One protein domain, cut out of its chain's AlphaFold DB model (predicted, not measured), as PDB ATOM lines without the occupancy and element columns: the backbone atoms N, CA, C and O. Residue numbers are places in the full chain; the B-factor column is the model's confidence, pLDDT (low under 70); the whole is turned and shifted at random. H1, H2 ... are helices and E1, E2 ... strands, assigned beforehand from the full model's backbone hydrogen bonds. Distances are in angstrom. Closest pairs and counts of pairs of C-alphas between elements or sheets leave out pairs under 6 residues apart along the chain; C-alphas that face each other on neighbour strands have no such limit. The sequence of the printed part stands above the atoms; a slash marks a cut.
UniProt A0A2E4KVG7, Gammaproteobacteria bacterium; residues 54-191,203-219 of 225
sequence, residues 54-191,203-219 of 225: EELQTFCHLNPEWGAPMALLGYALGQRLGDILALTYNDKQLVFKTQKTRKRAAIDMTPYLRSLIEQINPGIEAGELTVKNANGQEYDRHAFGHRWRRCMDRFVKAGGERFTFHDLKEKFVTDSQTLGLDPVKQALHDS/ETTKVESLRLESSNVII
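AT A GLANCE: This is residues 54 to 191 and 203 to 219 of the 225 residues of a protein of Gammaproteobacteria bacterium (UniProt A0A2E4KVG7). What is the main picture? A compact, mostly helical body is built round H2 in its middle, with H1, H4 and H6 packed round H2 and the long H5 along one side, touching H1. At the opposite side from H5 lies a small sheet, the hairpin of E1 and E2 with the short E3 beside E2, and the short H7 lies between this sheet and H6. What are the parts? The printed part has 155 residues, with seven named helices and three named strands in the order H1 H2 H3 E1 E2 H4 H5 H6 H7 E3; the sheet runs E1 E2 E3 and is mixed, and the class is mostly helix. How large is it? It is compact, with a radius of gyration of the C-alphas of 14.9 A and spans of 46 by 38 by 28 A.

IN THESE COORDINATES: Where do the first helices lie? H1 is residues 54 to 62, 12.2 A long, and begins with C-alpha 54 at (-102.350, -10.833, -35.695). H2 is residues 67 to 77, 15.4 A long, and H3 is the short run of residues 81 to 85. Where are the hairpin strands and the next helices? E1 is residues 93 to 97, 13.1 A, and E2 is residues 104 to 108, 13.5 A. H4 is residues 111 to 120, 14.4 A, and H5 is residues 141 to 157, the longest helix at 23.9 A, from C-alpha 141 at (-120.185, -25.717, -21.700). What comes last? H6 is residues 165 to 178, 20.7 A, and H7 is residues 183 to 187. E3 is residues 205 to 207, ending with C-alpha 207 at (-96.431, -24.179, -14.922).

HOW THE PARTS SIT: What touches the hub, H2? H1 and H2 form a helical hairpin and touch, closest at the C-alphas of Cys 60 and Ala 68, 4.1 A, at a steep tilt of 41 degrees, opposite ways. H4 touches H2 at a steep tilt of 39 degrees, opposite ways, with the C-alphas of Pro 69 and Leu 116 closest at 5.1 A. H6 touches H2 at a steep tilt of 45 degrees, the same way, with the C-alphas of Tyr 75 and Leu 168 closest at 5.1 A. Where are H5, H7 and H3? H5 touches H1 with its residues 151 to 155 alone, about perpendicular at 78 degrees, the C-alphas of Phe 59 and Phe 155 closest at 5.7 A. H7 touches H6, with the C-alphas of Val 173 and Pro 183 closest at 5.3 A, and only grazes the sheet with residues 183 to 187. H3 is close to but not clearly touching H2, and only grazes the sheet with residues 83 to 84. How do the strands pair? E1 and E2 are antiparallel at 164 degrees, with N 94 and O 107 at 2.8 A and N 107 and O 94 at 2.9 A. E2 and E3 are parallel at 38 degrees, with N 205 and O 104 at 3.0 A. Are the helix backbones in order? Every O i to N i+4 pair is within hydrogen-bond range in H1, H2, H3, H4, H5 and H7, and in H6 9 of 10 are.

THE WHOLE: How far does it reach? The two C-alphas farthest apart are those of Lys 157 and Glu 203, at 45.9 A. Where is the cut, and which link is long? Residues 192 to 202 are not printed, and C-alphas 191 and 203 are 16.8 A apart across this cut. The link from H4 to H5, residues 121 to 140, is long. Where is confidence low? The mean pLDDT of the printed part is 84.6, and 22 residues are under 70, among them 187 to 191 and 213 to 219.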
ATOM      1  N   GLU A  54    -101.504 -11.821 -35.027       88.56
ATOM      2  CA  GLU A  54    -102.350 -10.833 -35.695       88.56
ATOM      3  C   GLU A  54    -103.831 -11.239 -35.689       88.56
ATOM      4  O   GLU A  54    -104.696 -10.428 -35.356       88.56
ATOM      5  N   GLU A  55    -104.143 -12.508 -35.970       92.25
ATOM      6  CA  GLU A  55    -105.516 -13.018 -35.873       92.25
ATOM      7  C   GLU A  55    -106.055 -12.926 -34.444       92.25
ATOM      8  O   GLU A  55    -107.202 -12.521 -34.245       92.25
ATOM      9  N   LEU A  56    -105.240 -13.284 -33.445       93.19
ATOM     10  CA  LEU A  56    -105.644 -13.198 -32.042       93.19
ATOM     11  C   LEU A  56    -105.847 -11.739 -31.607       93.19
ATOM     12  O   LEU A  56    -106.856 -11.433 -30.976       93.19
ATOM     13  N   GLN A  57    -104.947 -10.830 -31.987       93.06
ATOM     14  CA  GLN A  57    -105.075  -9.395 -31.718       93.06
ATOM     15  C   GLN A  57    -106.322  -8.808 -32.385       93.06
ATOM     16  O   GLN A  57    -107.094  -8.106 -31.733       93.06
ATOM     17  N   THR A  58    -106.573  -9.149 -33.649       94.56
ATOM     18  CA  THR A  58    -107.776  -8.730 -34.379       94.56
ATOM     19  C   THR A  58    -109.038  -9.260 -33.701       94.56
ATOM     20  O   THR A  58    -110.003  -8.520 -33.499       94.56
ATOM     21  N   PHE A  59    -109.035 -10.530 -33.279       96.75
ATOM     22  CA  PHE A  59    -110.135 -11.105 -32.513       96.75
ATOM     23  C   PHE A  59    -110.386 -10.334 -31.209       96.75
ATOM     24  O   PHE A  59    -111.544 -10.042 -30.896       96.75
ATOM     25  N   CYS A  60    -109.326  -9.993 -30.472       96.12
ATOM     26  CA  CYS A  60    -109.409  -9.215 -29.238       96.12
ATOM     27  C   CYS A  60    -109.957  -7.805 -29.496       96.12
ATOM     28  O   CYS A  60    -110.886  -7.381 -28.812       96.12
ATOM     29  N   HIS A  61    -109.461  -7.113 -30.523       95.94
ATOM     30  CA  HIS A  61    -109.916  -5.770 -30.884       95.94
ATOM     31  C   HIS A  61    -111.414  -5.730 -31.221       95.94
ATOM     32  O   HIS A  61    -112.124  -4.811 -30.825       95.94
ATOM     33  N   LEU A  62    -111.928  -6.761 -31.899       96.69
ATOM     34  CA  LEU A  62    -113.349  -6.872 -32.253       96.69
ATOM     35  C   LEU A  62    -114.246  -7.331 -31.090       96.69
ATOM     36  O   LEU A  62    -115.475  -7.248 -31.179       96.69
ATOM     37  N   ASN A  63    -113.658  -7.856 -30.012       96.81
ATOM     38  CA  ASN A  63    -114.384  -8.416 -28.873       96.81
ATOM     39  C   ASN A  63    -113.849  -7.904 -27.522       96.81
ATOM     40  O   ASN A  63    -113.589  -8.731 -26.646       96.81
ATOM     41  N   PRO A  64    -113.726  -6.579 -27.317       95.25
ATOM     42  CA  PRO A  64    -112.962  -6.010 -26.205       95.25
ATOM     43  C   PRO A  64    -113.529  -6.350 -24.824       95.25
ATOM     44  O   PRO A  64    -112.771  -6.453 -23.874       95.25
ATOM     45  N   GLU A  65    -114.845  -6.558 -24.714       92.31
ATOM     46  CA  GLU A  65    -115.512  -6.804 -23.431       92.31
ATOM     47  C   GLU A  65    -115.112  -8.152 -22.815       92.31
ATOM     48  O   GLU A  65    -114.294  -8.229 -21.914       92.31
ATOM     49  N   TRP A  66    -115.710  -9.247 -23.285       94.25
ATOM     50  CA  TRP A  66    -115.497 -10.570 -22.696       94.25
ATOM     51  C   TRP A  66    -114.635 -11.473 -23.568       94.25
ATOM     52  O   TRP A  66    -113.877 -12.288 -23.053       94.25
ATOM     53  N   GLY A  67    -114.751 -11.356 -24.894       95.62
ATOM     54  CA  GLY A  67    -114.055 -12.257 -25.811       95.62
ATOM     55  C   GLY A  67    -112.541 -12.097 -25.723       95.62
ATOM     56  O   GLY A  67    -111.840 -13.099 -25.627       95.62
ATOM     57  N   ALA A  68    -112.059 -10.854 -25.699       96.31
ATOM     58  CA  ALA A  68    -110.648 -10.518 -25.599       96.31
ATOM     59  C   ALA A  68    -110.010 -11.053 -24.312       96.31
ATOM     60  O   ALA A  68    -109.116 -11.895 -24.434       96.31
ATOM     61  N   PRO A  69    -110.462 -10.676 -23.097       95.88
ATOM     62  CA  PRO A  69    -109.810 -11.163 -21.892       95.88
ATOM     63  C   PRO A  69    -109.970 -12.677 -21.725       95.88
ATOM     64  O   PRO A  69    -109.033 -13.338 -21.289       95.88
ATOM     65  N   MET A  70    -111.086 -13.272 -22.167       96.31
ATOM     66  CA  MET A  70    -111.271 -14.727 -22.128       96.31
ATOM     67  C   MET A  70    -110.320 -15.473 -23.080       96.31
ATOM     68  O   MET A  70    -109.782 -16.522 -22.717       96.31
ATOM     69  N   ALA A  71    -110.100 -14.963 -24.297       96.19
ATOM     70  CA  ALA A  71    -109.161 -15.558 -25.246       96.19
ATOM     71  C   ALA A  71    -107.713 -15.415 -24.769       96.19
ATOM     72  O   ALA A  71    -106.956 -16.383 -24.821       96.19
ATOM     73  N   LEU A  72    -107.353 -14.239 -24.251       95.38
ATOM     74  CA  LEU A  72    -106.032 -13.979 -23.686       95.38
ATOM     75  C   LEU A  72    -105.777 -14.817 -22.433       95.38
ATOM     76  O   LEU A  72    -104.682 -15.345 -22.292       95.38
ATOM     77  N   LEU A  73    -106.780 -15.020 -21.574       94.94
ATOM     78  CA  LEU A  73    -106.672 -15.908 -20.416       94.94
ATOM     79  C   LEU A  73    -106.475 -17.364 -20.860       94.94
ATOM     80  O   LEU A  73    -105.611 -18.067 -20.340       94.94
ATOM     81  N   GLY A  74    -107.250 -17.819 -21.848       93.75
ATOM     82  CA  GLY A  74    -107.111 -19.161 -22.417       93.75
ATOM     83  C   GLY A  74    -105.733 -19.410 -23.024       93.75
ATOM     84  O   GLY A  74    -105.132 -20.455 -22.780       93.75
ATOM     85  N   TYR A  75    -105.228 -18.430 -23.770       92.81
ATOM     86  CA  TYR A  75    -103.889 -18.452 -24.339       92.81
ATOM     87  C   TYR A  75    -102.807 -18.419 -23.254       92.81
ATOM     88  O   TYR A  75    -101.930 -19.270 -23.266       92.81
ATOM     89  N   ALA A  76    -102.903 -17.516 -22.276       90.62
ATOM     90  CA  ALA A  76    -101.918 -17.360 -21.210       90.62
ATOM     91  C   ALA A  76    -101.770 -18.613 -20.339       90.62
ATOM     92  O   ALA A  76    -100.660 -18.946 -19.933       90.62
ATOM     93  N   LEU A  77    -102.879 -19.301 -20.042       90.31
ATOM     94  CA  LEU A  77    -102.877 -20.488 -19.182       90.31
ATOM     95  C   LEU A  77    -102.550 -21.783 -19.936       90.31
ATOM     96  O   LEU A  77    -102.089 -22.746 -19.320       90.31
ATOM     97  N   GLY A  78    -102.875 -21.871 -21.231       87.06
ATOM     98  CA  GLY A  78    -102.632 -23.076 -22.032       87.06
ATOM     99  C   GLY A  78    -103.410 -24.324 -21.587       87.06
ATOM    100  O   GLY A  78    -103.059 -25.457 -21.937       87.06
ATOM    101  N   GLN A  79    -104.469 -24.158 -20.790       87.12
ATOM    102  CA  GLN A  79    -105.232 -25.265 -20.203       87.12
ATOM    103  C   GLN A  79    -106.511 -25.589 -20.982       87.12
ATOM    104  O   GLN A  79    -106.939 -24.872 -21.885       87.12
ATOM    105  N   ARG A  80    -107.138 -26.733 -20.667       87.38
ATOM    106  CA  ARG A  80    -108.418 -27.100 -21.293       87.38
ATOM    107  C   ARG A  80    -109.510 -26.166 -20.789       87.38
ATOM    108  O   ARG A  80    -109.552 -25.868 -19.603       87.38
ATOM    109  N   LEU A  81    -110.466 -25.830 -21.658       90.75
ATOM    110  CA  LEU A  81    -111.606 -24.979 -21.301       90.75
ATOM    111  C   LEU A  81    -112.300 -25.428 -20.006       90.75
ATOM    112  O   LEU A  81    -112.555 -24.611 -19.139       90.75
ATOM    113  N   GLY A  82    -112.575 -26.727 -19.856       88.69
ATOM    114  CA  GLY A  82    -113.227 -27.239 -18.646       88.69
ATOM    115  C   GLY A  82    -112.392 -27.068 -17.374       88.69
ATOM    116  O   GLY A  82    -112.965 -26.847 -16.318       88.69
ATOM    117  N   ASP A  83    -111.062 -27.138 -17.481       88.31
ATOM    118  CA  ASP A  83    -110.173 -26.893 -16.343       88.31
ATOM    119  C   ASP A  83    -110.150 -25.385 -16.011       88.31
ATOM    120  O   ASP A  83    -110.199 -25.031 -14.841       88.31
ATOM    121  N   ILE A  84    -110.167 -24.503 -17.024       91.81
ATOM    122  CA  ILE A  84    -110.208 -23.039 -16.846       91.81
ATOM    123  C   ILE A  84    -111.527 -22.578 -16.220       91.81
ATOM    124  O   ILE A  84    -111.518 -21.781 -15.293       91.81
ATOM    125  N   LEU A  85    -112.667 -23.094 -16.685       92.31
ATOM    126  CA  LEU A  85    -113.980 -22.720 -16.142       92.31
ATOM    127  C   LEU A  85    -114.185 -23.182 -14.692       92.31
ATOM    128  O   LEU A  85    -115.024 -22.624 -13.997       92.31
ATOM    129  N   ALA A  86    -113.425 -24.183 -14.243       90.38
ATOM    130  CA  ALA A  86    -113.453 -24.688 -12.875       90.38
ATOM    131  C   ALA A  86    -112.401 -24.026 -11.961       90.38
ATOM    132  O   ALA A  86    -112.249 -24.441 -10.813       90.38
ATOM    133  N   LEU A  87    -111.632 -23.047 -12.458       91.94
ATOM    134  CA  LEU A  87    -110.610 -22.371 -11.661       91.94
ATOM    135  C   LEU A  87    -111.241 -21.445 -10.627       91.94
ATOM    136  O   LEU A  87    -111.992 -20.527 -10.967       91.94
ATOM    137  N   THR A  88    -110.828 -21.636  -9.381       93.19
ATOM    138  CA  THR A  88    -111.086 -20.722  -8.275       93.19
ATOM    139  C   THR A  88    -109.962 -19.695  -8.173       93.19
ATOM    140  O   THR A  88    -108.782 -20.031  -8.294       93.19
ATOM    141  N   TYR A  89    -110.332 -18.442  -7.955       94.69
ATOM    142  CA  TYR A  89    -109.426 -17.323  -7.820       94.69
ATOM    143  C   TYR A  89    -108.688 -17.350  -6.482       94.69
ATOM    144  O   TYR A  89    -109.242 -17.685  -5.430       94.69
ATOM    145  N   ASN A  90    -107.410 -16.997  -6.541       93.56
ATOM    146  CA  ASN A  90    -106.534 -16.856  -5.394       93.56
ATOM    147  C   ASN A  90    -105.431 -15.857  -5.745       93.56
ATOM    148  O   ASN A  90    -104.843 -15.934  -6.824       93.56
ATOM    149  N   ASP A  91    -105.113 -14.965  -4.812       89.50
ATOM    150  CA  ASP A  91    -104.167 -13.877  -5.059       89.50
ATOM    151  C   ASP A  91    -102.726 -14.316  -5.316       89.50
ATOM    152  O   ASP A  91    -101.958 -13.541  -5.881       89.50
ATOM    153  N   LYS A  92    -102.350 -15.530  -4.896       91.00
ATOM    154  CA  LYS A  92    -100.978 -16.042  -5.000       91.00
ATOM    155  C   LYS A  92    -100.785 -16.951  -6.206       91.00
ATOM    156  O   LYS A  92     -99.783 -16.834  -6.898       91.00
ATOM    157  N   GLN A  93    -101.706 -17.885  -6.434       91.19
ATOM    158  CA  GLN A  93    -101.553 -18.901  -7.480       91.19
ATOM    159  C   GLN A  93    -102.891 -19.497  -7.915       91.19
ATOM    160  O   GLN A  93    -103.755 -19.800  -7.095       91.19
ATOM    161  N   LEU A  94    -103.021 -19.775  -9.208       89.69
ATOM    162  CA  LEU A  94    -104.111 -20.561  -9.771       89.69
ATOM    163  C   LEU A  94    -103.761 -22.043  -9.686       89.69
ATOM    164  O   LEU A  94    -102.831 -22.513 -10.342       89.69
ATOM    165  N   VAL A  95    -104.520 -22.792  -8.891       86.38
ATOM    166  CA  VAL A  95    -104.319 -24.232  -8.708       86.38
ATOM    167  C   VAL A  95    -105.422 -24.990  -9.424       86.38
ATOM    168  O   VAL A  95    -106.602 -24.776  -9.168       86.38
ATOM    169  N   PHE A  96    -105.044 -25.943 -10.269       82.19
ATOM    170  CA  PHE A  96    -105.999 -26.794 -10.964       82.19
ATOM    171  C   PHE A  96    -105.608 -28.260 -10.881       82.19
ATOM    172  O   PHE A  96    -104.442 -28.657 -10.818       82.19
ATOM    173  N   LYS A  97    -106.642 -29.097 -10.877       77.81
ATOM    174  CA  LYS A  97    -106.527 -30.545 -10.945       77.81
ATOM    175  C   LYS A  97    -107.178 -30.997 -12.236       77.81
ATOM    176  O   LYS A  97    -108.398 -31.076 -12.324       77.81
ATOM    177  N   THR A  98    -106.344 -31.322 -13.214       70.25
ATOM    178  CA  THR A  98    -106.795 -31.743 -14.542       70.25
ATOM    179  C   THR A  98    -107.767 -32.920 -14.442       70.25
ATOM    180  O   THR A  98    -107.454 -33.955 -13.844       70.25
ATOM    181  N   GLN A  99    -108.959 -32.800 -15.031       64.94
ATOM    182  CA  GLN A  99    -109.955 -33.878 -14.937       64.94
ATOM    183  C   GLN A  99    -109.504 -35.153 -15.667       64.94
ATOM    184  O   GLN A  99    -109.692 -36.259 -15.159       64.94
ATOM    185  N   LYS A 100    -108.870 -34.995 -16.839       64.50
ATOM    186  CA  LYS A 100    -108.456 -36.108 -17.712       64.50
ATOM    187  C   LYS A 100    -107.223 -36.853 -17.195       64.50
ATOM    188  O   LYS A 100    -107.206 -38.075 -17.210       64.50
ATOM    189  N   THR A 101    -106.205 -36.117 -16.756       63.72
ATOM    190  CA  THR A 101    -104.885 -36.660 -16.387       63.72
ATOM    191  C   THR A 101    -104.684 -36.755 -14.872       63.72
ATOM    192  O   THR A 101    -103.698 -37.316 -14.415       63.72
ATOM    193  N   ARG A 102    -105.600 -36.199 -14.060       70.19
ATOM    194  CA  ARG A 102    -105.538 -36.139 -12.582       70.19
ATOM    195  C   ARG A 102    -104.281 -35.468 -12.000       70.19
ATOM    196  O   ARG A 102    -104.155 -35.411 -10.774       70.19
ATOM    197  N   LYS A 103    -103.404 -34.918 -12.845       72.31
ATOM    198  CA  LYS A 103    -102.240 -34.103 -12.480       72.31
ATOM    199  C   LYS A 103    -102.690 -32.797 -11.837       72.31
ATOM    200  O   LYS A 103    -103.696 -32.215 -12.260       72.31
ATOM    201  N   ARG A 104    -101.946 -32.369 -10.816       80.25
ATOM    202  CA  ARG A 104    -102.103 -31.068 -10.164       80.25
ATOM    203  C   ARG A 104    -101.049 -30.129 -10.714       80.25
ATOM    204  O   ARG A 104     -99.877 -30.498 -10.753       80.25
ATOM    205  N   ALA A 105    -101.475 -28.936 -11.083       82.44
ATOM    206  CA  ALA A 105    -100.576 -27.876 -11.476       82.44
ATOM    207  C   ALA A 105    -100.951 -26.577 -10.778       82.44
ATOM    208  O   ALA A 105    -102.097 -26.392 -10.352       82.44
ATOM    209  N   ALA A 106     -99.950 -25.724 -10.633       86.56
ATOM    210  CA  ALA A 106    -100.092 -24.387 -10.101       86.56
ATOM    211  C   ALA A 106     -99.396 -23.408 -11.044       86.56
ATOM    212  O   ALA A 106     -98.300 -23.694 -11.532       86.56
ATOM    213  N   ILE A 107    -100.057 -22.285 -11.295       87.69
ATOM    214  CA  ILE A 107     -99.524 -21.151 -12.043       87.69
ATOM    215  C   ILE A 107     -99.520 -19.966 -11.083       87.69
ATOM    216  O   ILE A 107    -100.562 -19.651 -10.504       87.69
ATOM    217  N   ASP A 108     -98.364 -19.338 -10.897       90.88
ATOM    218  CA  ASP A 108     -98.243 -18.168 -10.027       90.88
ATOM    219  C   ASP A 108     -99.078 -17.003 -10.598       90.88
ATOM    220  O   ASP A 108     -99.166 -16.803 -11.814       90.88
ATOM    221  N   MET A 109     -99.750 -16.262  -9.717       93.00
ATOM    222  CA  MET A 109    -100.635 -15.169 -10.114       93.00
ATOM    223  C   MET A 109     -99.807 -13.960 -10.554       93.00
ATOM    224  O   MET A 109     -99.279 -13.220  -9.727       93.00
ATOM    225  N   THR A 110     -99.719 -13.734 -11.864       92.38
ATOM    226  CA  THR A 110     -99.051 -12.552 -12.423       92.38
ATOM    227  C   THR A 110    -100.000 -11.347 -12.463       92.38
ATOM    228  O   THR A 110    -101.220 -11.528 -12.553       92.38
ATOM    229  N   PRO A 111     -99.482 -10.100 -12.475       91.75
ATOM    230  CA  PRO A 111    -100.313  -8.908 -12.675       91.75
ATOM    231  C   PRO A 111    -101.144  -8.969 -13.965       91.75
ATOM    232  O   PRO A 111    -102.294  -8.536 -13.989       91.75
ATOM    233  N   TYR A 112    -100.592  -9.578 -15.019       89.88
ATOM    234  CA  TYR A 112    -101.293  -9.788 -16.282       89.88
ATOM    235  C   TYR A 112    -102.488 -10.736 -16.121       89.88
ATOM    236  O   TYR A 112    -103.605 -10.362 -16.473       89.88
ATOM    237  N   LEU A 113    -102.294 -11.919 -15.522       93.12
ATOM    238  CA  LEU A 113    -103.394 -12.855 -15.254       93.12
ATOM    239  C   LEU A 113    -104.472 -12.224 -14.372       93.12
ATOM    240  O   LEU A 113    -105.655 -12.338 -14.688       93.12
ATOM    241  N   ARG A 114    -104.063 -11.512 -13.316       94.62
ATOM    242  CA  ARG A 114    -104.977 -10.767 -12.445       94.62
ATOM    243  C   ARG A 114    -105.815  -9.775 -13.246       94.62
ATOM    244  O   ARG A 114    -107.033  -9.785 -13.124       94.62
ATOM    245  N   SER A 115    -105.187  -8.981 -14.116       94.25
ATOM    246  CA  SER A 115    -105.893  -7.990 -14.939       94.25
ATOM    247  C   SER A 115    -106.915  -8.615 -15.895       94.25
ATOM    248  O   SER A 115    -107.985  -8.047 -16.104       94.25
ATOM    249  N   LEU A 116    -106.618  -9.790 -16.461       94.88
ATOM    250  CA  LEU A 116    -107.535 -10.502 -17.351       94.88
ATOM    251  C   LEU A 116    -108.721 -11.085 -16.584       94.88
ATOM    252  O   LEU A 116    -109.854 -11.006 -17.055       94.88
ATOM    253  N   ILE A 117    -108.464 -11.667 -15.411       95.31
ATOM    254  CA  ILE A 117    -109.514 -12.232 -14.560       95.31
ATOM    255  C   ILE A 117    -110.442 -11.119 -14.070       95.31
ATOM    256  O   ILE A 117    -111.653 -11.276 -14.180       95.31
ATOM    257  N   GLU A 118    -109.899  -9.982 -13.638       94.38
ATOM    258  CA  GLU A 118    -110.677  -8.817 -13.199       94.38
ATOM    259  C   GLU A 118    -111.561  -8.249 -14.324       94.38
ATOM    260  O   GLU A 118    -112.710  -7.887 -14.098       94.38
ATOM    261  N   GLN A 119    -111.077  -8.234 -15.573       94.00
ATOM    262  CA  GLN A 119    -111.898  -7.842 -16.729       94.00
ATOM    263  C   GLN A 119    -113.051  -8.825 -17.003       94.00
ATOM    264  O   GLN A 119    -114.096  -8.429 -17.519       94.00
ATOM    265  N   ILE A 120    -112.871 -10.112 -16.691       93.81
ATOM    266  CA  ILE A 120    -113.895 -11.148 -16.893       93.81
ATOM    267  C   ILE A 120    -114.908 -11.159 -15.746       93.81
ATOM    268  O   ILE A 120    -116.104 -11.338 -15.994       93.81
ATOM    269  N   ASN A 121    -114.428 -11.015 -14.514       93.25
ATOM    270  CA  ASN A 121    -115.207 -11.031 -13.286       93.25
ATOM    271  C   ASN A 121    -114.754  -9.866 -12.383       93.25
ATOM    272  O   ASN A 121    -113.887 -10.065 -11.534       93.25
ATOM    273  N   PRO A 122    -115.302  -8.654 -12.586       92.25
ATOM    274  CA  PRO A 122    -114.936  -7.484 -11.791       92.25
ATOM    275  C   PRO A 122    -115.302  -7.651 -10.313       92.25
ATOM    276  O   PRO A 122    -116.394  -8.123  -9.995       92.25
ATOM    277  N   GLY A 123    -114.417  -7.216  -9.420       90.12
ATOM    278  CA  GLY A 123    -114.574  -7.322  -7.971       90.12
ATOM    279  C   GLY A 123    -114.407  -8.744  -7.440       90.12
ATOM    280  O   GLY A 123    -114.980  -9.065  -6.404       90.12
ATOM    281  N   ILE A 124    -113.680  -9.612  -8.154       94.12
ATOM    282  CA  ILE A 124    -113.518 -11.011  -7.758       94.12
ATOM    283  C   ILE A 124    -112.785 -11.151  -6.421       94.12
ATOM    284  O   ILE A 124    -111.722 -10.570  -6.196       94.12
ATOM    285  N   GLU A 125    -113.323 -12.004  -5.553       93.12
ATOM    286  CA  GLU A 125    -112.720 -12.319  -4.258       93.12
ATOM    287  C   GLU A 125    -112.074 -13.713  -4.240       93.12
ATOM    288  O   GLU A 125    -112.399 -14.614  -5.026       93.12
ATOM    289  N   ALA A 126    -111.115 -13.916  -3.334       93.19
ATOM    290  CA  ALA A 126    -110.460 -15.210  -3.168       93.19
ATOM    291  C   ALA A 126    -111.481 -16.296  -2.786       93.19
ATOM    292  O   ALA A 126    -112.279 -16.125  -1.868       93.19
ATOM    293  N   GLY A 127    -111.429 -17.444  -3.463       89.81
ATOM    294  CA  GLY A 127    -112.410 -18.519  -3.275       89.81
ATOM    295  C   GLY A 127    -113.577 -18.483  -4.265       89.81
ATOM    296  O   GLY A 127    -114.305 -19.471  -4.374       89.81
ATOM    297  N   GLU A 128    -113.719 -17.415  -5.049       93.06
ATOM    298  CA  GLU A 128    -114.710 -17.342  -6.118       93.06
ATOM    299  C   GLU A 128    -114.218 -17.953  -7.434       93.06
ATOM    300  O   GLU A 128    -113.024 -18.099  -7.676       93.06
ATOM    301  N   LEU A 129    -115.136 -18.288  -8.339       93.81
ATOM    302  CA  LEU A 129    -114.776 -18.729  -9.687       93.81
ATOM    303  C   LEU A 129    -114.169 -17.583 -10.498       93.81
ATOM    304  O   LEU A 129    -114.756 -16.506 -10.602       93.81
ATOM    305  N   THR A 130    -113.037 -17.860 -11.144       93.38
ATOM    306  CA  THR A 130    -112.352 -16.918 -12.049       93.38
ATOM    307  C   THR A 130    -113.229 -16.480 -13.219       93.38
ATOM    308  O   THR A 130    -113.121 -15.354 -13.689       93.38
ATOM    309  N   VAL A 131    -114.114 -17.363 -13.690       92.81
ATOM    310  CA  VAL A 131    -114.983 -17.116 -14.839       92.81
ATOM    311  C   VAL A 131    -116.423 -17.470 -14.471       92.81
ATOM    312  O   VAL A 131    -116.778 -18.644 -14.371       92.81
ATOM    313  N   LYS A 132    -117.266 -16.445 -14.309       89.94
ATOM    314  CA  LYS A 132    -118.699 -16.578 -14.005       89.94
ATOM    315  C   LYS A 132    -119.565 -16.221 -15.215       89.94
ATOM    316  O   LYS A 132    -119.198 -15.405 -16.069       89.94
ATOM    317  N   ASN A 133    -120.728 -16.853 -15.317       86.62
ATOM    318  CA  ASN A 133    -121.748 -16.476 -16.287       86.62
ATOM    319  C   ASN A 133    -122.455 -15.172 -15.860       86.62
ATOM    320  O   ASN A 133    -122.189 -14.630 -14.791       86.62
ATOM    321  N   ALA A 134    -123.365 -14.657 -16.693       79.25
ATOM    322  CA  ALA A 134    -124.066 -13.394 -16.422       79.25
ATOM    323  C   ALA A 134    -124.908 -13.398 -15.126       79.25
ATOM    324  O   ALA A 134    -125.224 -12.333 -14.612       79.25
ATOM    325  N   ASN A 135    -125.241 -14.577 -14.593       82.44
ATOM    326  CA  ASN A 135    -125.982 -14.752 -13.344       82.44
ATOM    327  C   ASN A 135    -125.052 -14.999 -12.139       82.44
ATOM    328  O   ASN A 135    -125.522 -15.405 -11.081       82.44
ATOM    329  N   GLY A 136    -123.731 -14.850 -12.300       81.25
ATOM    330  CA  GLY A 136    -122.746 -15.114 -11.246       81.25
ATOM    331  C   GLY A 136    -122.470 -16.600 -10.983       81.25
ATOM    332  O   GLY A 136    -121.778 -16.931 -10.024       81.25
ATOM    333  N   GLN A 137    -122.994 -17.503 -11.816       85.50
ATOM    334  CA  GLN A 137    -122.877 -18.954 -11.642       85.50
ATOM    335  C   GLN A 137    -121.804 -19.560 -12.557       85.50
ATOM    336  O   GLN A 137    -121.302 -18.907 -13.476       85.50
ATOM    337  N   GLU A 138    -121.489 -20.839 -12.343       86.94
ATOM    338  CA  GLU A 138    -120.633 -21.621 -13.239       86.94
ATOM    339  C   GLU A 138    -121.125 -21.569 -14.693       86.94
ATOM    340  O   GLU A 138    -122.326 -21.548 -14.992       86.94
ATOM    341  N   TYR A 139    -120.183 -21.568 -15.635       86.75
ATOM    342  CA  TYR A 139    -120.526 -21.784 -17.033       86.75
ATOM    343  C   TYR A 139    -120.830 -23.253 -17.287       86.75
ATOM    344  O   TYR A 139    -119.943 -24.102 -17.208       86.75
ATOM    345  N   ASP A 140    -122.036 -23.529 -17.776       84.06
ATOM    346  CA  ASP A 140    -122.219 -24.719 -18.593       84.06
ATOM    347  C   ASP A 140    -121.473 -24.558 -19.933       84.06
ATOM    348  O   ASP A 140    -121.390 -23.471 -20.527       84.06
ATOM    349  N   ARG A 141    -120.940 -25.671 -20.446       83.00
ATOM    350  CA  ARG A 141    -120.185 -25.717 -21.700       83.00
ATOM    351  C   ARG A 141    -121.022 -25.225 -22.879       83.00
ATOM    352  O   ARG A 141    -120.463 -24.598 -23.784       83.00
ATOM    353  N   HIS A 142    -122.335 -25.476 -22.887       86.88
ATOM    354  CA  HIS A 142    -123.199 -24.959 -23.944       86.88
ATOM    355  C   HIS A 142    -123.288 -23.435 -23.875       86.88
ATOM    356  O   HIS A 142    -123.036 -22.774 -24.885       86.88
ATOM    357  N   ALA A 143    -123.564 -22.872 -22.695       89.75
ATOM    358  CA  ALA A 143    -123.657 -21.426 -22.493       89.75
ATOM    359  C   ALA A 143    -122.360 -20.705 -22.900       89.75
ATOM    360  O   ALA A 143    -122.403 -19.730 -23.660       89.75
ATOM    361  N   PHE A 144    -121.203 -21.238 -22.489       93.75
ATOM    362  CA  PHE A 144    -119.901 -20.730 -22.923       93.75
ATOM    363  C   PHE A 144    -119.765 -20.785 -24.448       93.75
ATOM    364  O   PHE A 144    -119.429 -19.789 -25.089       93.75
ATOM    365  N   GLY A 145    -120.077 -21.937 -25.051       93.25
ATOM    366  CA  GLY A 145    -119.995 -22.134 -26.497       93.25
ATOM    367  C   GLY A 145    -120.882 -21.169 -27.287       93.25
ATOM    368  O   GLY A 145    -120.472 -20.694 -28.345       93.25
ATOM    369  N   HIS A 146    -122.070 -20.829 -26.775       93.06
ATOM    370  CA  HIS A 146    -122.932 -19.811 -27.378       93.06
ATOM    371  C   HIS A 146    -122.310 -18.417 -27.331       93.06
ATOM    372  O   HIS A 146    -122.321 -17.725 -28.351       93.06
ATOM    373  N   ARG A 147    -121.742 -18.016 -26.188       94.50
ATOM    374  CA  ARG A 147    -121.075 -16.714 -26.051       94.50
ATOM    375  C   ARG A 147    -119.836 -16.627 -26.944       94.50
ATOM    376  O   ARG A 147    -119.714 -15.672 -27.705       94.50
ATOM    377  N   TRP A 148    -118.998 -17.664 -26.940       95.94
ATOM    378  CA  TRP A 148    -117.824 -17.772 -27.810       95.94
ATOM    379  C   TRP A 148    -118.193 -17.704 -29.294       95.94
ATOM    380  O   TRP A 148    -117.559 -16.984 -30.061       95.94
ATOM    381  N   ARG A 149    -119.258 -18.406 -29.711       96.12
ATOM    382  CA  ARG A 149    -119.720 -18.380 -31.105       96.12
ATOM    383  C   ARG A 149    -120.037 -16.962 -31.564       96.12
ATOM    384  O   ARG A 149    -119.579 -16.600 -32.636       96.12
ATOM    385  N   ARG A 150    -120.721 -16.155 -30.743       96.44
ATOM    386  CA  ARG A 150    -121.017 -14.753 -31.083       96.44
ATOM    387  C   ARG A 150    -119.748 -13.930 -31.310       96.44
ATOM    388  O   ARG A 150    -119.710 -13.146 -32.254       96.44
ATOM    389  N   CYS A 151    -118.713 -14.131 -30.495       97.44
ATOM    390  CA  CYS A 151    -117.424 -13.468 -30.699       97.44
ATOM    391  C   CYS A 151    -116.761 -13.901 -32.012       97.44
ATOM    392  O   CYS A 151    -116.287 -13.067 -32.785       97.44
ATOM    393  N   MET A 152    -116.793 -15.203 -32.304       97.38
ATOM    394  CA  MET A 152    -116.272 -15.736 -33.563       97.38
ATOM    395  C   MET A 152    -117.068 -15.265 -34.777       97.38
ATOM    396  O   MET A 152    -116.480 -15.051 -35.826       97.38
ATOM    397  N   ASP A 153    -118.383 -15.090 -34.662       97.88
ATOM    398  CA  ASP A 153    -119.214 -14.608 -35.767       97.88
ATOM    399  C   ASP A 153    -118.848 -13.160 -36.133       97.88
ATOM    400  O   ASP A 153    -118.768 -12.834 -37.315       97.88
ATOM    401  N   ARG A 154    -118.534 -12.314 -35.137       97.62
ATOM    402  CA  ARG A 154    -117.989 -10.962 -35.367       97.62
ATOM    403  C   ARG A 154    -116.627 -11.008 -36.057       97.62
ATOM    404  O   ARG A 154    -116.425 -10.305 -37.040       97.62
ATOM    405  N   PHE A 155    -115.725 -11.863 -35.573       97.81
ATOM    406  CA  PHE A 155    -114.394 -12.037 -36.157       97.81
ATOM    407  C   PHE A 155    -114.450 -12.531 -37.607       97.81
ATOM    408  O   PHE A 155    -113.793 -11.975 -38.480       97.81
ATOM    409  N   VAL A 156    -115.305 -13.517 -37.887       97.44
ATOM    410  CA  VAL A 156    -115.499 -14.053 -39.241       97.44
ATOM    411  C   VAL A 156    -116.124 -13.025 -40.173       97.44
ATOM    412  O   VAL A 156    -115.708 -12.905 -41.321       97.44
ATOM    413  N   LYS A 157    -117.086 -12.232 -39.686       97.50
ATOM    414  CA  LYS A 157    -117.672 -11.137 -40.469       97.50
ATOM    415  C   LYS A 157    -116.633 -10.081 -40.868       97.50
ATOM    416  O   LYS A 157    -116.788  -9.462 -41.913       97.50
ATOM    417  N   ALA A 158    -115.584  -9.900 -40.067       95.88
ATOM    418  CA  ALA A 158    -114.466  -9.006 -40.360       95.88
ATOM    419  C   ALA A 158    -113.374  -9.641 -41.250       95.88
ATOM    420  O   ALA A 158    -112.330  -9.032 -41.447       95.88
ATOM    421  N   GLY A 159    -113.597 -10.848 -41.784       95.00
ATOM    422  CA  GLY A 159    -112.651 -11.545 -42.663       95.00
ATOM    423  C   GLY A 159    -111.723 -12.535 -41.956       95.00
ATOM    424  O   GLY A 159    -110.937 -13.204 -42.620       95.00
ATOM    425  N   GLY A 160    -111.827 -12.679 -40.632       94.38
ATOM    426  CA  GLY A 160    -111.056 -13.666 -39.881       94.38
ATOM    427  C   GLY A 160    -111.523 -15.103 -40.128       94.38
ATOM    428  O   GLY A 160    -112.699 -15.376 -40.372       94.38
ATOM    429  N   GLU A 161    -110.628 -16.077 -40.008       93.19
ATOM    430  CA  GLU A 161    -111.014 -17.483 -40.138       93.19
ATOM    431  C   GLU A 161    -111.419 -18.065 -38.767       93.19
ATOM    432  O   GLU A 161    -110.736 -17.890 -37.760       93.19
ATOM    433  N   ARG A 162    -112.496 -18.852 -38.671       93.50
ATOM    434  CA  ARG A 162    -112.987 -19.361 -37.373       93.50
ATOM    435  C   ARG A 162    -112.011 -20.318 -36.678       93.50
ATOM    436  O   ARG A 162    -111.799 -21.416 -37.180       93.50
ATOM    437  N   PHE A 163    -111.544 -19.974 -35.481       92.50
ATOM    438  CA  PHE A 163    -110.831 -20.846 -34.538       92.50
ATOM    439  C   PHE A 163    -111.664 -21.271 -33.313       92.50
ATOM    440  O   PHE A 163    -112.732 -20.723 -33.013       92.50
ATOM    441  N   THR A 164    -111.203 -22.315 -32.626       90.88
ATOM    442  CA  THR A 164    -111.821 -22.834 -31.400       90.88
ATOM    443  C   THR A 164    -111.036 -22.426 -30.157       90.88
ATOM    444  O   THR A 164    -109.858 -22.103 -30.233       90.88
ATOM    445  N   PHE A 165    -111.654 -22.511 -28.978       89.44
ATOM    446  CA  PHE A 165    -110.924 -22.297 -27.724       89.44
ATOM    447  C   PHE A 165    -109.785 -23.317 -27.523       89.44
ATOM    448  O   PHE A 165    -108.806 -23.035 -26.845       89.44
ATOM    449  N   HIS A 166    -109.888 -24.509 -28.123       87.19
ATOM    450  CA  HIS A 166    -108.810 -25.496 -28.078       87.19
ATOM    451  C   HIS A 166    -107.596 -25.065 -28.909       87.19
ATOM    452  O   HIS A 166    -106.473 -25.317 -28.486       87.19
ATOM    453  N   ASP A 167    -107.819 -24.362 -30.021       89.62
ATOM    454  CA  ASP A 167    -106.760 -23.862 -30.903       89.62
ATOM    455  C   ASP A 167    -105.848 -22.858 -30.144       89.62
ATOM    456  O   ASP A 167    -104.651 -22.795 -30.403       89.62
ATOM    457  N   LEU A 168    -106.370 -22.141 -29.131       90.50
ATOM    458  CA  LEU A 168    -105.571 -21.271 -28.242       90.50
ATOM    459  C   LEU A 168    -104.564 -22.055 -27.392       90.50
ATOM    460  O   LEU A 168    -103.456 -21.581 -27.147       90.50
ATOM    461  N   LYS A 169    -104.936 -23.264 -26.953       85.94
ATOM    462  CA  LYS A 169    -104.019 -24.154 -26.238       85.94
ATOM    463  C   LYS A 169    -102.902 -24.638 -27.164       85.94
ATOM    464  O   LYS A 169    -101.748 -24.639 -26.756       85.94
ATOM    465  N   GLU A 170    -103.235 -25.040 -28.388       84.56
ATOM    466  CA  GLU A 170    -102.231 -25.482 -29.369       84.56
ATOM    467  C   GLU A 170    -101.272 -24.334 -29.731       84.56
ATOM    468  O   GLU A 170    -100.057 -24.538 -29.804       84.56
ATOM    469  N   LYS A 171    -101.794 -23.102 -29.841       86.75
ATOM    470  CA  LYS A 171    -100.979 -21.887 -29.971       86.75
ATOM    471  C   LYS A 171    -100.010 -21.733 -28.794       86.75
ATOM    472  O   LYS A 171     -98.815 -21.596 -29.020       86.75
ATOM    473  N   PHE A 172    -100.499 -21.806 -27.554       86.69
ATOM    474  CA  PHE A 172     -99.655 -21.722 -26.355       86.69
ATOM    475  C   PHE A 172     -98.542 -22.777 -26.344       86.69
ATOM    476  O   PHE A 172     -97.405 -22.449 -26.021       86.69
ATOM    477  N   VAL A 173     -98.838 -24.025 -26.719       81.75
ATOM    478  CA  VAL A 173     -97.838 -25.107 -26.772       81.75
ATOM    479  C   VAL A 173     -96.740 -24.798 -27.786       81.75
ATOM    480  O   VAL A 173     -95.557 -24.918 -27.468       81.75
ATOM    481  N   THR A 174     -97.139 -24.371 -28.983       81.00
ATOM    482  CA  THR A 174     -96.226 -24.019 -30.078       81.00
ATOM    483  C   THR A 174     -95.336 -22.832 -29.697       81.00
ATOM    484  O   THR A 174     -94.115 -22.867 -29.868       81.00
ATOM    485  N   ASP A 175     -95.932 -21.794 -29.113       79.44
ATOM    486  CA  ASP A 175     -95.206 -20.599 -28.690       79.44
ATOM    487  C   ASP A 175     -94.284 -20.897 -27.494       79.44
ATOM    488  O   ASP A 175     -93.141 -20.448 -27.480       79.44
ATOM    489  N   SER A 176     -94.717 -21.730 -26.538       74.38
ATOM    490  CA  SER A 176     -93.876 -22.180 -25.414       74.38
ATOM    491  C   SER A 176     -92.607 -22.873 -25.901       74.38
ATOM    492  O   SER A 176     -91.520 -22.576 -25.410       74.38
ATOM    493  N   GLN A 177     -92.731 -23.753 -26.902       72.19
ATOM    494  CA  GLN A 177     -91.580 -24.425 -27.503       72.19
ATOM    495  C   GLN A 177     -90.603 -23.419 -28.128       72.19
ATOM    496  O   GLN A 177     -89.392 -23.562 -27.986       72.19
ATOM    497  N   THR A 178     -91.131 -22.385 -28.787       70.19
ATOM    498  CA  THR A 178     -90.325 -21.332 -29.426       70.19
ATOM    499  C   THR A 178     -89.575 -20.477 -28.398       70.19
ATOM    500  O   THR A 178     -88.469 -20.019 -28.665       70.19
ATOM    501  N   LEU A 179     -90.140 -20.313 -27.201       71.38
ATOM    502  CA  LEU A 179     -89.550 -19.567 -26.082       71.38
ATOM    503  C   LEU A 179     -88.584 -20.401 -25.223       71.38
ATOM    504  O   LEU A 179     -88.101 -19.916 -24.203       71.38
ATOM    505  N   GLY A 180     -88.314 -21.655 -25.599       69.12
ATOM    506  CA  GLY A 180     -87.449 -22.555 -24.832       69.12
ATOM    507  C   GLY A 180     -88.084 -23.104 -23.548       69.12
ATOM    508  O   GLY A 180     -87.387 -23.704 -22.732       69.12
ATOM    509  N   LEU A 181     -89.397 -22.932 -23.360       72.06
ATOM    510  CA  LEU A 181     -90.146 -23.544 -22.262       72.06
ATOM    511  C   LEU A 181     -90.505 -24.992 -22.618       72.06
ATOM    512  O   LEU A 181     -90.765 -25.298 -23.778       72.06
ATOM    513  N   ASP A 182     -90.574 -25.886 -21.626       69.94
ATOM    514  CA  ASP A 182     -90.941 -27.295 -21.845       69.94
ATOM    515  C   ASP A 182     -92.440 -27.440 -22.199       69.94
ATOM    516  O   ASP A 182     -93.291 -27.386 -21.303       69.94
ATOM    517  N   PRO A 183     -92.807 -27.702 -23.469       64.06
ATOM    518  CA  PRO A 183     -94.206 -27.744 -23.891       64.06
ATOM    519  C   PRO A 183     -94.996 -28.896 -23.247       64.06
ATOM    520  O   PRO A 183     -96.206 -28.782 -23.035       64.06
ATOM    521  N   VAL A 184     -94.334 -30.005 -22.892       63.16
ATOM    522  CA  VAL A 184     -94.972 -31.176 -22.269       63.16
ATOM    523  C   VAL A 184     -95.388 -30.842 -20.843       63.16
ATOM    524  O   VAL A 184     -96.520 -31.146 -20.440       63.16
ATOM    525  N   LYS A 185     -94.489 -30.183 -20.104       68.44
ATOM    526  CA  LYS A 185     -94.754 -29.667 -18.759       68.44
ATOM    527  C   LYS A 185     -95.860 -28.614 -18.789       68.44
ATOM    528  O   LYS A 185     -96.784 -28.689 -17.981       68.44
ATOM    529  N   GLN A 186     -95.811 -27.697 -19.754       70.44
ATOM    530  CA  GLN A 186     -96.751 -26.583 -19.846       70.44
ATOM    531  C   GLN A 186     -98.185 -27.037 -20.191       70.44
ATOM    532  O   GLN A 186     -99.158 -26.637 -19.548       70.44
ATOM    533  N   ALA A 187     -98.347 -27.959 -21.146       63.50
ATOM    534  CA  ALA A 187     -99.670 -28.467 -21.525       63.50
ATOM    535  C   ALA A 187    -100.163 -29.680 -20.721       63.50
ATOM    536  O   ALA A 187    -101.260 -30.197 -21.005       63.50
ATOM    537  N   LEU A 188     -99.387 -30.106 -19.717       63.69
ATOM    538  CA  LEU A 188     -99.678 -31.224 -18.817       63.69
ATOM    539  C   LEU A 188    -100.070 -32.494 -19.579       63.69
ATOM    540  O   LEU A 188    -101.058 -33.165 -19.250       63.69
ATOM    541  N   HIS A 189     -99.326 -32.815 -20.637       60.06
ATOM    542  CA  HIS A 189     -99.566 -34.042 -21.385       60.06
ATOM    543  C   HIS A 189     -99.244 -35.262 -20.510       60.06
ATOM    544  O   HIS A 189     -98.273 -35.289 -19.754       60.06
ATOM    545  N   ASP A 190    -100.079 -36.297 -20.597       46.94
ATOM    546  CA  ASP A 190     -99.610 -37.655 -20.342       46.94
ATOM    547  C   ASP A 190     -98.954 -38.114 -21.633       46.94
ATOM    548  O   ASP A 190     -99.627 -38.213 -22.660       46.94
ATOM    549  N   SER A 191     -97.646 -38.349 -21.604       40.62
ATOM    550  CA  SER A 191     -97.013 -39.134 -22.657       40.62
ATOM    551  C   SER A 191     -97.684 -40.516 -22.678       40.62
ATOM    552  O   SER A 191     -97.707 -41.194 -21.647       40.62
ATOM    553  N   GLU A 203     -96.601 -34.704  -6.642       59.69
ATOM    554  CA  GLU A 203     -95.855 -33.472  -6.886       59.69
ATOM    555  C   GLU A 203     -96.704 -32.531  -7.746       59.69
ATOM    556  O   GLU A 203     -97.354 -32.940  -8.712       59.69
ATOM    557  N   THR A 204     -96.790 -31.272  -7.319       65.44
ATOM    558  CA  THR A 204     -97.545 -30.249  -8.047       65.44
ATOM    559  C   THR A 204     -96.626 -29.669  -9.099       65.44
ATOM    560  O   THR A 204     -95.580 -29.116  -8.766       65.44
ATOM    561  N   THR A 205     -97.000 -29.796 -10.366       76.44
ATOM    562  CA  THR A 205     -96.209 -29.237 -11.457       76.44
ATOM    563  C   THR A 205     -96.394 -27.722 -11.477       76.44
ATOM    564  O   THR A 205     -97.503 -27.241 -11.708       76.44
ATOM    565  N   LYS A 206     -95.324 -26.961 -11.228       76.69
ATOM    566  CA  LYS A 206     -95.324 -25.519 -11.498       76.69
ATOM    567  C   LYS A 206     -95.275 -25.281 -13.005       76.69
ATOM    568  O   LYS A 206     -94.403 -25.833 -13.677       76.69
ATOM    569  N   VAL A 207     -96.220 -24.503 -13.506       78.88
ATOM    570  CA  VAL A 207     -96.431 -24.179 -14.922       78.88
ATOM    571  C   VAL A 207     -96.334 -22.660 -15.061       78.88
ATOM    572  O   VAL A 207     -96.676 -21.936 -14.126       78.88
ATOM    573  N   GLU A 208     -95.843 -22.178 -16.197       79.25
ATOM    574  CA  GLU A 208     -95.671 -20.744 -16.443       79.25
ATOM    575  C   GLU A 208     -96.802 -20.224 -17.326       79.25
ATOM    576  O   GLU A 208     -97.319 -20.939 -18.183       79.25
ATOM    577  N   SER A 209     -97.194 -18.971 -17.104       81.06
ATOM    578  CA  SER A 209     -98.165 -18.302 -17.970       81.06
ATOM    579  C   SER A 209     -97.465 -17.448 -19.019       81.06
ATOM    580  O   SER A 209     -96.426 -16.849 -18.739       81.06
ATOM    581  N   LEU A 210     -98.049 -17.370 -20.217       83.00
ATOM    582  CA  LEU A 210     -97.589 -16.458 -21.267       83.00
ATOM    583  C   LEU A 210     -98.311 -15.110 -21.172       83.00
ATOM    584  O   LEU A 210     -99.489 -15.048 -20.815       83.00
ATOM    585  N   ARG A 211     -97.623 -14.029 -21.548       78.00
ATOM    586  CA  ARG A 211     -98.213 -12.691 -21.692       78.00
ATOM    587  C   ARG A 211     -98.142 -12.216 -23.137       78.00
ATOM    588  O   ARG A 211     -97.198 -12.547 -23.848       78.00
ATOM    589  N   LEU A 212     -99.130 -11.432 -23.553       70.38
ATOM    590  CA  LEU A 212     -99.172 -10.824 -24.877       70.38
ATOM    591  C   LEU A 212     -99.044  -9.307 -24.704       70.38
ATOM    592  O   LEU A 212     -99.940  -8.687 -24.138       70.38
ATOM    593  N   GLU A 213     -97.934  -8.715 -25.146       62.53
ATOM    594  CA  GLU A 213     -97.775  -7.255 -25.176       62.53
ATOM    595  C   GLU A 213     -98.103  -6.688 -26.562       62.53
ATOM    596  O   GLU A 213     -97.973  -7.372 -27.580       62.53
ATOM    597  N   SER A 214     -98.513  -5.415 -26.599       50.03
ATOM    598  CA  SER A 214     -98.972  -4.656 -27.778       50.03
ATOM    599  C   SER A 214     -97.932  -4.498 -28.901       50.03
ATOM    600  O   SER A 214     -98.137  -3.742 -29.846       50.03
ATOM    601  N   SER A 215     -96.791  -5.176 -28.816       41.59
ATOM    602  CA  SER A 215     -95.722  -5.167 -29.809       41.59
ATOM    603  C   SER A 215     -95.066  -6.546 -29.866       41.59
ATOM    604  O   SER A 215     -94.001  -6.732 -29.305       41.59
ATOM    605  N   ASN A 216     -95.726  -7.520 -30.505       42.53
ATOM    606  CA  ASN A 216     -95.183  -8.785 -31.045       42.53
ATOM    607  C   ASN A 216     -94.236  -9.665 -30.195       42.53
ATOM    608  O   ASN A 216     -93.714 -10.646 -30.724       42.53
ATOM    609  N   VAL A 217     -94.032  -9.397 -28.906       43.16
ATOM    610  CA  VAL A 217     -93.077 -10.133 -28.072       43.16
ATOM    611  C   VAL A 217     -93.813 -10.792 -26.910       43.16
ATOM    612  O   VAL A 217     -94.382 -10.129 -26.043       43.16
ATOM    613  N   ILE A 218     -93.791 -12.126 -26.896       51.12
ATOM    614  CA  ILE A 218     -94.099 -12.916 -25.705       51.12
ATOM    615  C   ILE A 218     -92.828 -12.925 -24.861       51.12
ATOM    616  O   ILE A 218     -91.808 -13.466 -25.283       51.12
ATOM    617  N   ILE A 219     -92.876 -12.334 -23.672       50.56
ATOM    618  CA  ILE A 219     -91.798 -12.464 -22.691       50.56
ATOM    619  C   ILE A 219     -92.271 -13.504 -21.675       50.56
ATOM    620  O   ILE A 219     -93.273 -13.287 -20.988       50.56
TER     621      ILE A 219